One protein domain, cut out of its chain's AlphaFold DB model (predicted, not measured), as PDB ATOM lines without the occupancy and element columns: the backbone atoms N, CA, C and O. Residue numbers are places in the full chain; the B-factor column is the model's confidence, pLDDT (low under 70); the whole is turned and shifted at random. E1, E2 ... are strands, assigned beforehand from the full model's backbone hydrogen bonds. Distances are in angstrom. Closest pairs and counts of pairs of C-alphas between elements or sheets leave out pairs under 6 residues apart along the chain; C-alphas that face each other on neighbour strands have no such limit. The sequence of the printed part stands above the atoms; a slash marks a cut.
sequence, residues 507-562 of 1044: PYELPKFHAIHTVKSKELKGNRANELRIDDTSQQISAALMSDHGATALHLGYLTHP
ATOM      1  N   PRO A 507      13.610 138.531  71.097       91.75
ATOM      2  CA  PRO A 507      12.639 137.745  70.318       91.75
ATOM      3  C   PRO A 507      13.229 136.870  69.195       91.75
ATOM      4  O   PRO A 507      12.501 136.070  68.609       91.75
ATOM      5  N   TYR A 508      14.517 137.040  68.882       91.12
ATOM      6  CA  TYR A 508      15.280 136.295  67.879       91.12
ATOM      7  C   TYR A 508      16.647 135.890  68.451       91.12
ATOM      8  O   TYR A 508      17.227 136.602  69.271       91.12
ATOM      9  N   GLU A 509      17.191 134.770  67.974       90.69
ATOM     10  CA  GLU A 509      18.533 134.288  68.320       90.69
ATOM     11  C   GLU A 509      19.622 135.289  67.869       90.69
ATOM     12  O   GLU A 509      19.846 135.491  66.673       90.69
ATOM     13  N   LEU A 510      20.318 135.920  68.819       91.56
ATOM     14  CA  LEU A 510      21.438 136.835  68.563       91.56
ATOM     15  C   LEU A 510      22.779 136.174  68.932       91.56
ATOM     16  O   LEU A 510      22.826 135.416  69.899       91.56
ATOM     17  N   PRO A 511      23.877 136.441  68.193       93.56
ATOM     18  CA  PRO A 511      24.019 137.415  67.099       93.56
ATOM     19  C   PRO A 511      23.556 136.913  65.716       93.56
ATOM     20  O   PRO A 511      23.682 137.637  64.730       93.56
ATOM     21  N   LYS A 512      23.029 135.689  65.613       90.19
ATOM     22  CA  LYS A 512      22.661 135.034  64.343       90.19
ATOM     23  C   LYS A 512      21.686 135.849  63.480       90.19
ATOM     24  O   LYS A 512      21.888 135.933  62.275       90.19
ATOM     25  N   PHE A 513      20.688 136.493  64.087       91.31
ATOM     26  CA  PHE A 513      19.685 137.321  63.401       91.31
ATOM     27  C   PHE A 513      19.849 138.830  63.653       91.31
ATOM     28  O   PHE A 513      18.868 139.558  63.755       91.31
ATOM     29  N   HIS A 514      21.089 139.322  63.739       92.31
ATOM     30  CA  HIS A 514      21.390 140.742  63.991       92.31
ATOM     31  C   HIS A 514      20.828 141.729  62.947       92.31
ATOM     32  O   HIS A 514      20.706 142.909  63.255       92.31
ATOM     33  N   ALA A 515      20.491 141.266  61.737       93.00
ATOM     34  CA  ALA A 515      19.876 142.072  60.676       93.00
ATOM     35  C   ALA A 515      18.332 142.133  60.747       93.00
ATOM     36  O   ALA A 515      17.702 142.680  59.845       93.00
ATOM     37  N   ILE A 516      17.707 141.554  61.784       92.50
ATOM     38  CA  ILE A 516      16.249 141.576  61.968       92.50
ATOM     39  C   ILE A 516      15.859 142.605  63.032       92.50
ATOM     40  O   ILE A 516      16.195 142.477  64.210       92.50
ATOM     41  N   HIS A 517      15.055 143.583  62.623       94.50
ATOM     42  CA  HIS A 517      14.356 144.511  63.504       94.50
ATOM     43  C   HIS A 517      12.904 144.046  63.695       94.50
ATOM     44  O   HIS A 517      12.232 143.647  62.745       94.50
ATOM     45  N   THR A 518      12.392 144.076  64.926       94.50
ATOM     46  CA  THR A 518      11.047 143.557  65.223       94.50
ATOM     47  C   THR A 518      10.333 144.339  66.323       94.50
ATOM     48  O   THR A 518      10.944 144.790  67.292       94.50
ATOM     49  N   VAL A 519       9.013 144.453  66.188       95.31
ATOM     50  CA  VAL A 519       8.079 144.776  67.269       95.31
ATOM     51  C   VAL A 519       7.174 143.560  67.445       95.31
ATOM     52  O   VAL A 519       6.102 143.469  66.844       95.31
ATOM     53  N   LYS A 520       7.638 142.599  68.251       94.69
ATOM     54  CA  LYS A 520       6.912 141.368  68.577       94.69
ATOM     55  C   LYS A 520       6.159 141.515  69.895       94.69
ATOM     56  O   LYS A 520       6.727 141.901  70.914       94.69
ATOM     57  N   SER A 521       4.871 141.198  69.868       95.00
ATOM     58  CA  SER A 521       4.004 141.116  71.046       95.00
ATOM     59  C   SER A 521       3.782 139.661  71.467       95.00
ATOM     60  O   SER A 521       4.132 138.733  70.744       95.00
ATOM     61  N   LYS A 522       3.156 139.471  72.630       94.94
ATOM     62  CA  LYS A 522       2.652 138.184  73.116       94.94
ATOM     63  C   LYS A 522       1.179 138.354  73.492       94.94
ATOM     64  O   LYS A 522       0.786 139.405  74.001       94.94
ATOM     65  N   GLU A 523       0.369 137.335  73.268       95.31
ATOM     66  CA  GLU A 523      -0.994 137.208  73.776       95.31
ATOM     67  C   GLU A 523      -1.023 137.377  75.308       95.31
ATOM     68  O   GLU A 523      -0.034 137.121  76.000       95.31
ATOM     69  N   LEU A 524      -2.126 137.888  75.855       93.88
ATOM     70  CA  LEU A 524      -2.288 138.015  77.304       93.88
ATOM     71  C   LEU A 524      -2.789 136.678  77.856       93.88
ATOM     72  O   LEU A 524      -3.841 136.206  77.432       93.88
ATOM     73  N   LYS A 525      -2.033 136.067  78.775       92.81
ATOM     74  CA  LYS A 525      -2.286 134.722  79.329       92.81
ATOM     75  C   LYS A 525      -2.377 133.614  78.259       92.81
ATOM     76  O   LYS A 525      -2.985 132.573  78.489       92.81
ATOM     77  N   GLY A 526      -1.729 133.824  77.110       93.06
ATOM     78  CA  GLY A 526      -1.614 132.872  76.000       93.06
ATOM     79  C   GLY A 526      -0.226 132.908  75.352       93.06
ATOM     80  O   GLY A 526       0.662 133.617  75.824       93.06
ATOM     81  N   ASN A 527      -0.033 132.143  74.276       91.00
ATOM     82  CA  ASN A 527       1.285 131.926  73.654       91.00
ATOM     83  C   ASN A 527       1.412 132.468  72.219       91.00
ATOM     84  O   ASN A 527       2.505 132.412  71.659       91.00
ATOM     85  N   ARG A 528       0.331 132.989  71.624       92.94
ATOM     86  CA  ARG A 528       0.357 133.598  70.283       92.94
ATOM     87  C   ARG A 528       1.047 134.964  70.287       92.94
ATOM     88  O   ARG A 528       1.184 135.596  71.333       92.94
ATOM     89  N   ALA A 529       1.424 135.457  69.116       94.94
ATOM     90  CA  ALA A 529       2.012 136.768  68.892       94.94
ATOM     91  C   ALA A 529       1.289 137.549  67.781       94.94
ATOM     92  O   ALA A 529       0.687 136.983  66.869       94.94
ATOM     93  N   ASN A 530       1.422 138.874  67.839       95.69
ATOM     94  CA  ASN A 530       1.377 139.739  66.657       95.69
ATOM     95  C   ASN A 530       2.760 140.377  66.495       95.69
ATOM     96  O   ASN A 530       3.368 140.769  67.497       95.69
ATOM     97  N   GLU A 531       3.253 140.500  65.270       95.75
ATOM     98  CA  GLU A 531       4.609 140.964  64.988       95.75
ATOM     99  C   GLU A 531       4.667 141.871  63.757       95.75
ATOM    100  O   GLU A 531       4.163 141.517  62.693       95.75
ATOM    101  N   LEU A 532       5.355 143.007  63.889       96.25
ATOM    102  CA  LEU A 532       5.919 143.741  62.756       96.25
ATOM    103  C   LEU A 532       7.413 143.405  62.664       96.25
ATOM    104  O   LEU A 532       8.160 143.723  63.586       96.25
ATOM    105  N   ARG A 533       7.844 142.788  61.560       94.12
ATOM    106  CA  ARG A 533       9.240 142.421  61.279       94.12
ATOM    107  C   ARG A 533       9.774 143.213  60.088       94.12
ATOM    108  O   ARG A 533       9.090 143.324  59.072       94.12
ATOM    109  N   ILE A 534      11.014 143.673  60.193       95.69
ATOM    110  CA  ILE A 534      11.849 144.171  59.098       95.69
ATOM    111  C   ILE A 534      13.141 143.343  59.122       95.69
ATOM    112  O   ILE A 534      13.688 143.075  60.188       95.69
ATOM    113  N   ASP A 535      13.586 142.873  57.967       93.25
ATOM    114  CA  ASP A 535      14.804 142.085  57.794       93.25
ATOM    115  C   ASP A 535      15.657 142.763  56.724       93.25
ATOM    116  O   ASP A 535      15.247 142.826  55.565       93.25
ATOM    117  N   ASP A 536      16.818 143.272  57.127       94.88
ATOM    118  CA  ASP A 536      17.766 144.008  56.286       94.88
ATOM    119  C   ASP A 536      18.907 143.107  55.765       94.88
ATOM    120  O   ASP A 536      19.961 143.582  55.329       94.88
ATOM    121  N   THR A 537      18.715 141.779  55.785       90.19
ATOM    122  CA  THR A 537      19.661 140.814  55.203       90.19
ATOM    123  C   THR A 537      19.939 141.150  53.731       90.19
ATOM    124  O   THR A 537      19.032 141.267  52.906       90.19
ATOM    125  N   SER A 538      21.221 141.296  53.380       88.56
ATOM    126  CA  SER A 538      21.655 141.709  52.037       88.56
ATOM    127  C   SER A 538      21.115 140.788  50.936       88.56
ATOM    128  O   SER A 538      21.238 139.571  51.029       88.56
ATOM    129  N   GLN A 539      20.542 141.381  49.880       86.38
ATOM    130  CA  GLN A 539      19.828 140.690  48.788       86.38
ATOM    131  C   GLN A 539      18.588 139.872  49.223       86.38
ATOM    132  O   GLN A 539      18.013 139.162  48.406       86.38
ATOM    133  N   GLN A 540      18.152 139.978  50.483       88.69
ATOM    134  CA  GLN A 540      17.006 139.254  51.050       88.69
ATOM    135  C   GLN A 540      16.096 140.171  51.886       88.69
ATOM    136  O   GLN A 540      15.442 139.722  52.830       88.69
ATOM    137  N   ILE A 541      16.054 141.465  51.549       90.62
ATOM    138  CA  ILE A 541      15.297 142.450  52.325       90.62
ATOM    139  C   ILE A 541      13.800 142.110  52.338       90.62
ATOM    140  O   ILE A 541      13.205 141.798  51.300       90.62
ATOM    141  N   SER A 542      13.178 142.143  53.516       91.44
ATOM    142  CA  SER A 542      11.750 141.837  53.659       91.44
ATOM    143  C   SER A 542      11.092 142.591  54.809       91.44
ATOM    144  O   SER A 542      11.717 142.898  55.821       91.44
ATOM    145  N   ALA A 543       9.793 142.844  54.670       94.12
ATOM    146  CA  ALA A 543       8.945 143.358  55.739       94.12
ATOM    147  C   ALA A 543       7.723 142.449  55.905       94.12
ATOM    148  O   ALA A 543       7.206 141.906  54.928       94.12
ATOM    149  N   ALA A 544       7.254 142.263  57.136       92.56
ATOM    150  CA  ALA A 544       6.073 141.453  57.410       92.56
ATOM    151  C   ALA A 544       5.268 142.002  58.590       92.56
ATOM    152  O   ALA A 544       5.832 142.297  59.642       92.56
ATOM    153  N   LEU A 545       3.948 142.072  58.432       95.38
ATOM    154  CA  LEU A 545       2.992 142.230  59.525       95.38
ATOM    155  C   LEU A 545       2.264 140.896  59.695       95.38
ATOM    156  O   LEU A 545       1.628 140.424  58.758       95.38
ATOM    157  N   MET A 546       2.390 140.278  60.865       92.00
ATOM    158  CA  MET A 546       1.984 138.895  61.121       92.00
ATOM    159  C   MET A 546       1.146 138.797  62.398       92.00
ATOM    160  O   MET A 546       1.398 139.505  63.375       92.00
ATOM    161  N   SER A 547       0.191 137.874  62.410       92.31
ATOM    162  CA  SER A 547      -0.541 137.413  63.586       92.31
ATOM    163  C   SER A 547      -0.599 135.891  63.561       92.31
ATOM    164  O   SER A 547      -0.936 135.299  62.537       92.31
ATOM    165  N   ASP A 548      -0.338 135.240  64.693       88.62
ATOM    166  CA  ASP A 548      -0.539 133.789  64.797       88.62
ATOM    167  C   ASP A 548      -2.041 133.422  64.791       88.62
ATOM    168  O   ASP A 548      -2.405 132.255  64.654       88.62
ATOM    169  N   HIS A 549      -2.943 134.403  64.929       86.62
ATOM    170  CA  HIS A 549      -4.382 134.189  64.790       86.62
ATOM    171  C   HIS A 549      -4.767 133.992  63.315       86.62
ATOM    172  O   HIS A 549      -4.555 134.872  62.474       86.62
ATOM    173  N   GLY A 550      -5.291 132.806  62.988       75.31
ATOM    174  CA  GLY A 550      -5.531 132.388  61.604       75.31
ATOM    175  C   GLY A 550      -4.269 132.387  60.737       75.31
ATOM    176  O   GLY A 550      -4.368 132.569  59.529       75.31
ATOM    177  N   ALA A 551      -3.083 132.327  61.360       81.31
ATOM    178  CA  ALA A 551      -1.782 132.566  60.729       81.31
ATOM    179  C   ALA A 551      -1.743 133.813  59.805       81.31
ATOM    180  O   ALA A 551      -0.993 133.840  58.831       81.31
ATOM    181  N   THR A 552      -2.563 134.830  60.086       82.06
ATOM    182  CA  THR A 552      -2.847 135.956  59.186       82.06
ATOM    183  C   THR A 552      -1.627 136.852  59.000       82.06
ATOM    184  O   THR A 552      -1.060 137.339  59.979       82.06
ATOM    185  N   ALA A 553      -1.221 137.119  57.757       88.00
ATOM    186  CA  ALA A 553      -0.030 137.916  57.481       88.00
ATOM    187  C   ALA A 553      -0.073 138.690  56.156       88.00
ATOM    188  O   ALA A 553      -0.575 138.203  55.144       88.00
ATOM    189  N   LEU A 554       0.543 139.875  56.168       92.62
ATOM    190  CA  LEU A 554       1.000 140.610  54.991       92.62
ATOM    191  C   LEU A 554       2.531 140.527  54.946       92.62
ATOM    192  O   LEU A 554       3.199 141.049  55.840       92.62
ATOM    193  N   HIS A 555       3.082 139.901  53.912       88.12
ATOM    194  CA  HIS A 555       4.520 139.790  53.667       88.12
ATOM    195  C   HIS A 555       4.922 140.587  52.413       88.12
ATOM    196  O   HIS A 555       4.174 140.631  51.436       88.12
ATOM    197  N   LEU A 556       6.109 141.199  52.436       91.62
ATOM    198  CA  LEU A 556       6.675 142.047  51.380       91.62
ATOM    199  C   LEU A 556       8.173 141.748  51.193       91.62
ATOM    200  O   LEU A 556       8.888 141.541  52.176       91.62
ATOM    201  N   GLY A 557       8.667 141.805  49.955       88.19
ATOM    202  CA  GLY A 557      10.082 141.602  49.618       88.19
ATOM    203  C   GLY A 557      10.449 140.125  49.451       88.19
ATOM    204  O   GLY A 557       9.726 139.376  48.793       88.19
ATOM    205  N   TYR A 558      11.582 139.709  50.020       82.00
ATOM    206  CA  TYR A 558      12.082 138.332  49.946       82.00
ATOM    207  C   TYR A 558      11.317 137.406  50.910       82.00
ATOM    208  O   TYR A 558      11.533 137.407  52.130       82.00
ATOM    209  N   LEU A 559      10.376 136.621  50.381       79.88
ATOM    210  CA  LEU A 559       9.449 135.843  51.200       79.88
ATOM    211  C   LEU A 559      10.144 134.590  51.744       79.88
ATOM    212  O   LEU A 559      10.737 133.796  51.015       79.88
ATOM    213  N   THR A 560      10.053 134.404  53.058       73.94
ATOM    214  CA  THR A 560      10.670 133.296  53.798       73.94
ATOM    215  C   THR A 560       9.708 132.776  54.856       73.94
ATOM    216  O   THR A 560       8.854 133.517  55.347       73.94
ATOM    217  N   HIS A 561       9.849 131.503  55.225       67.94
ATOM    218  CA  HIS A 561       9.075 130.903  56.313       67.94
ATOM    219  C   HIS A 561       9.320 131.645  57.650       67.94
ATOM    220  O   HIS A 561      10.409 132.205  57.837       67.94
ATOM    221  N   PRO A 562       8.347 131.670  58.589       60.28
ATOM    222  CA  PRO A 562       8.508 132.328  59.887       60.28
ATOM    223  C   PRO A 562       9.767 131.844  60.617       60.28
ATOM    224  O   PRO A 562       9.964 130.644  60.805       60.28
TER     225      PRO A 562
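AT A GLANCE: This is residues 507 to 562 of the 1044 residues of the protein "Type VI secretion system secreted protein VgrG" of Dyella sp. AtDHG13 (UniProt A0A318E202). This is one small antiparallel sheet whose four strands lie side by side in chain order, bowed along their length, with the end of the last strand, E4, folded sharply back towards the hollow side of the bow. The first residues, 507 to 515, make a loose lead-in beyond E1 at one edge, and the loops that join the strands make the two ends of the long axis. The printed part has 56 residues with four named strands, E1, E2, E3 and E4, and no named helix; the class is all strand, with 25 of the 56 residues in named elements. The whole is only just compact, close to loose, with a radius of gyration of the C-alphas of 11.7 A, and its elongated outline spans 37 by 24 by 15 A.

HOW THE PARTS SIT: Begin at Pro 507 and go on to E1, residues 516 to 520, an edge strand. Its antiparallel neighbour is E2, residues 530 to 535, at 169 degrees between directions; in this hairpin look for N 517 and O 534, 2.8 A apart, within hydrogen-bond range. Next comes E3, residues 542 to 547, which forms a hairpin with E2 at 172 degrees; here N 533 and O 544 are 2.8 A apart. The other edge strand is E4, residues 553 to 560, in a hairpin with E3 at 151 degrees; N 545 and O 554 are 2.9 A apart. E4 bends by 121 degrees at residue 557, where the C-alphas of Ser 542 and Gly 557 face each other at 4.4 A. The four strands form a meander, each strand the antiparallel neighbour of the one before. The sheet is twisted, its C-alphas up to 6.7 A off the best plane, and E1 and E4 are apart.

IN THESE COORDINATES: Find C-alpha 516 at (16.249, 141.576, 61.968); from there E1 runs 11.4 A to C-alpha 520. E2 starts at C-alpha 530, at (1.377, 139.739, 66.657), and covers 16.3 A to C-alpha 535. E3 runs 16.4 A from C-alpha 542 to C-alpha 547. E4, the longest strand by residues with 8, measures 12.2 A from C-alpha 553 to C-alpha 560, at (10.670, 133.296, 53.798).

THE WHOLE: The two C-alphas farthest apart, those of Lys 525 and Gln 539, are 38.2 A apart. The printed part has no cut, and none of the links is long: E3 to E4 is tight, while E1 to E2 and E2 to E3 are short. The mean pLDDT of the printed part is 89.9, and residues 561 to 562 are under 70.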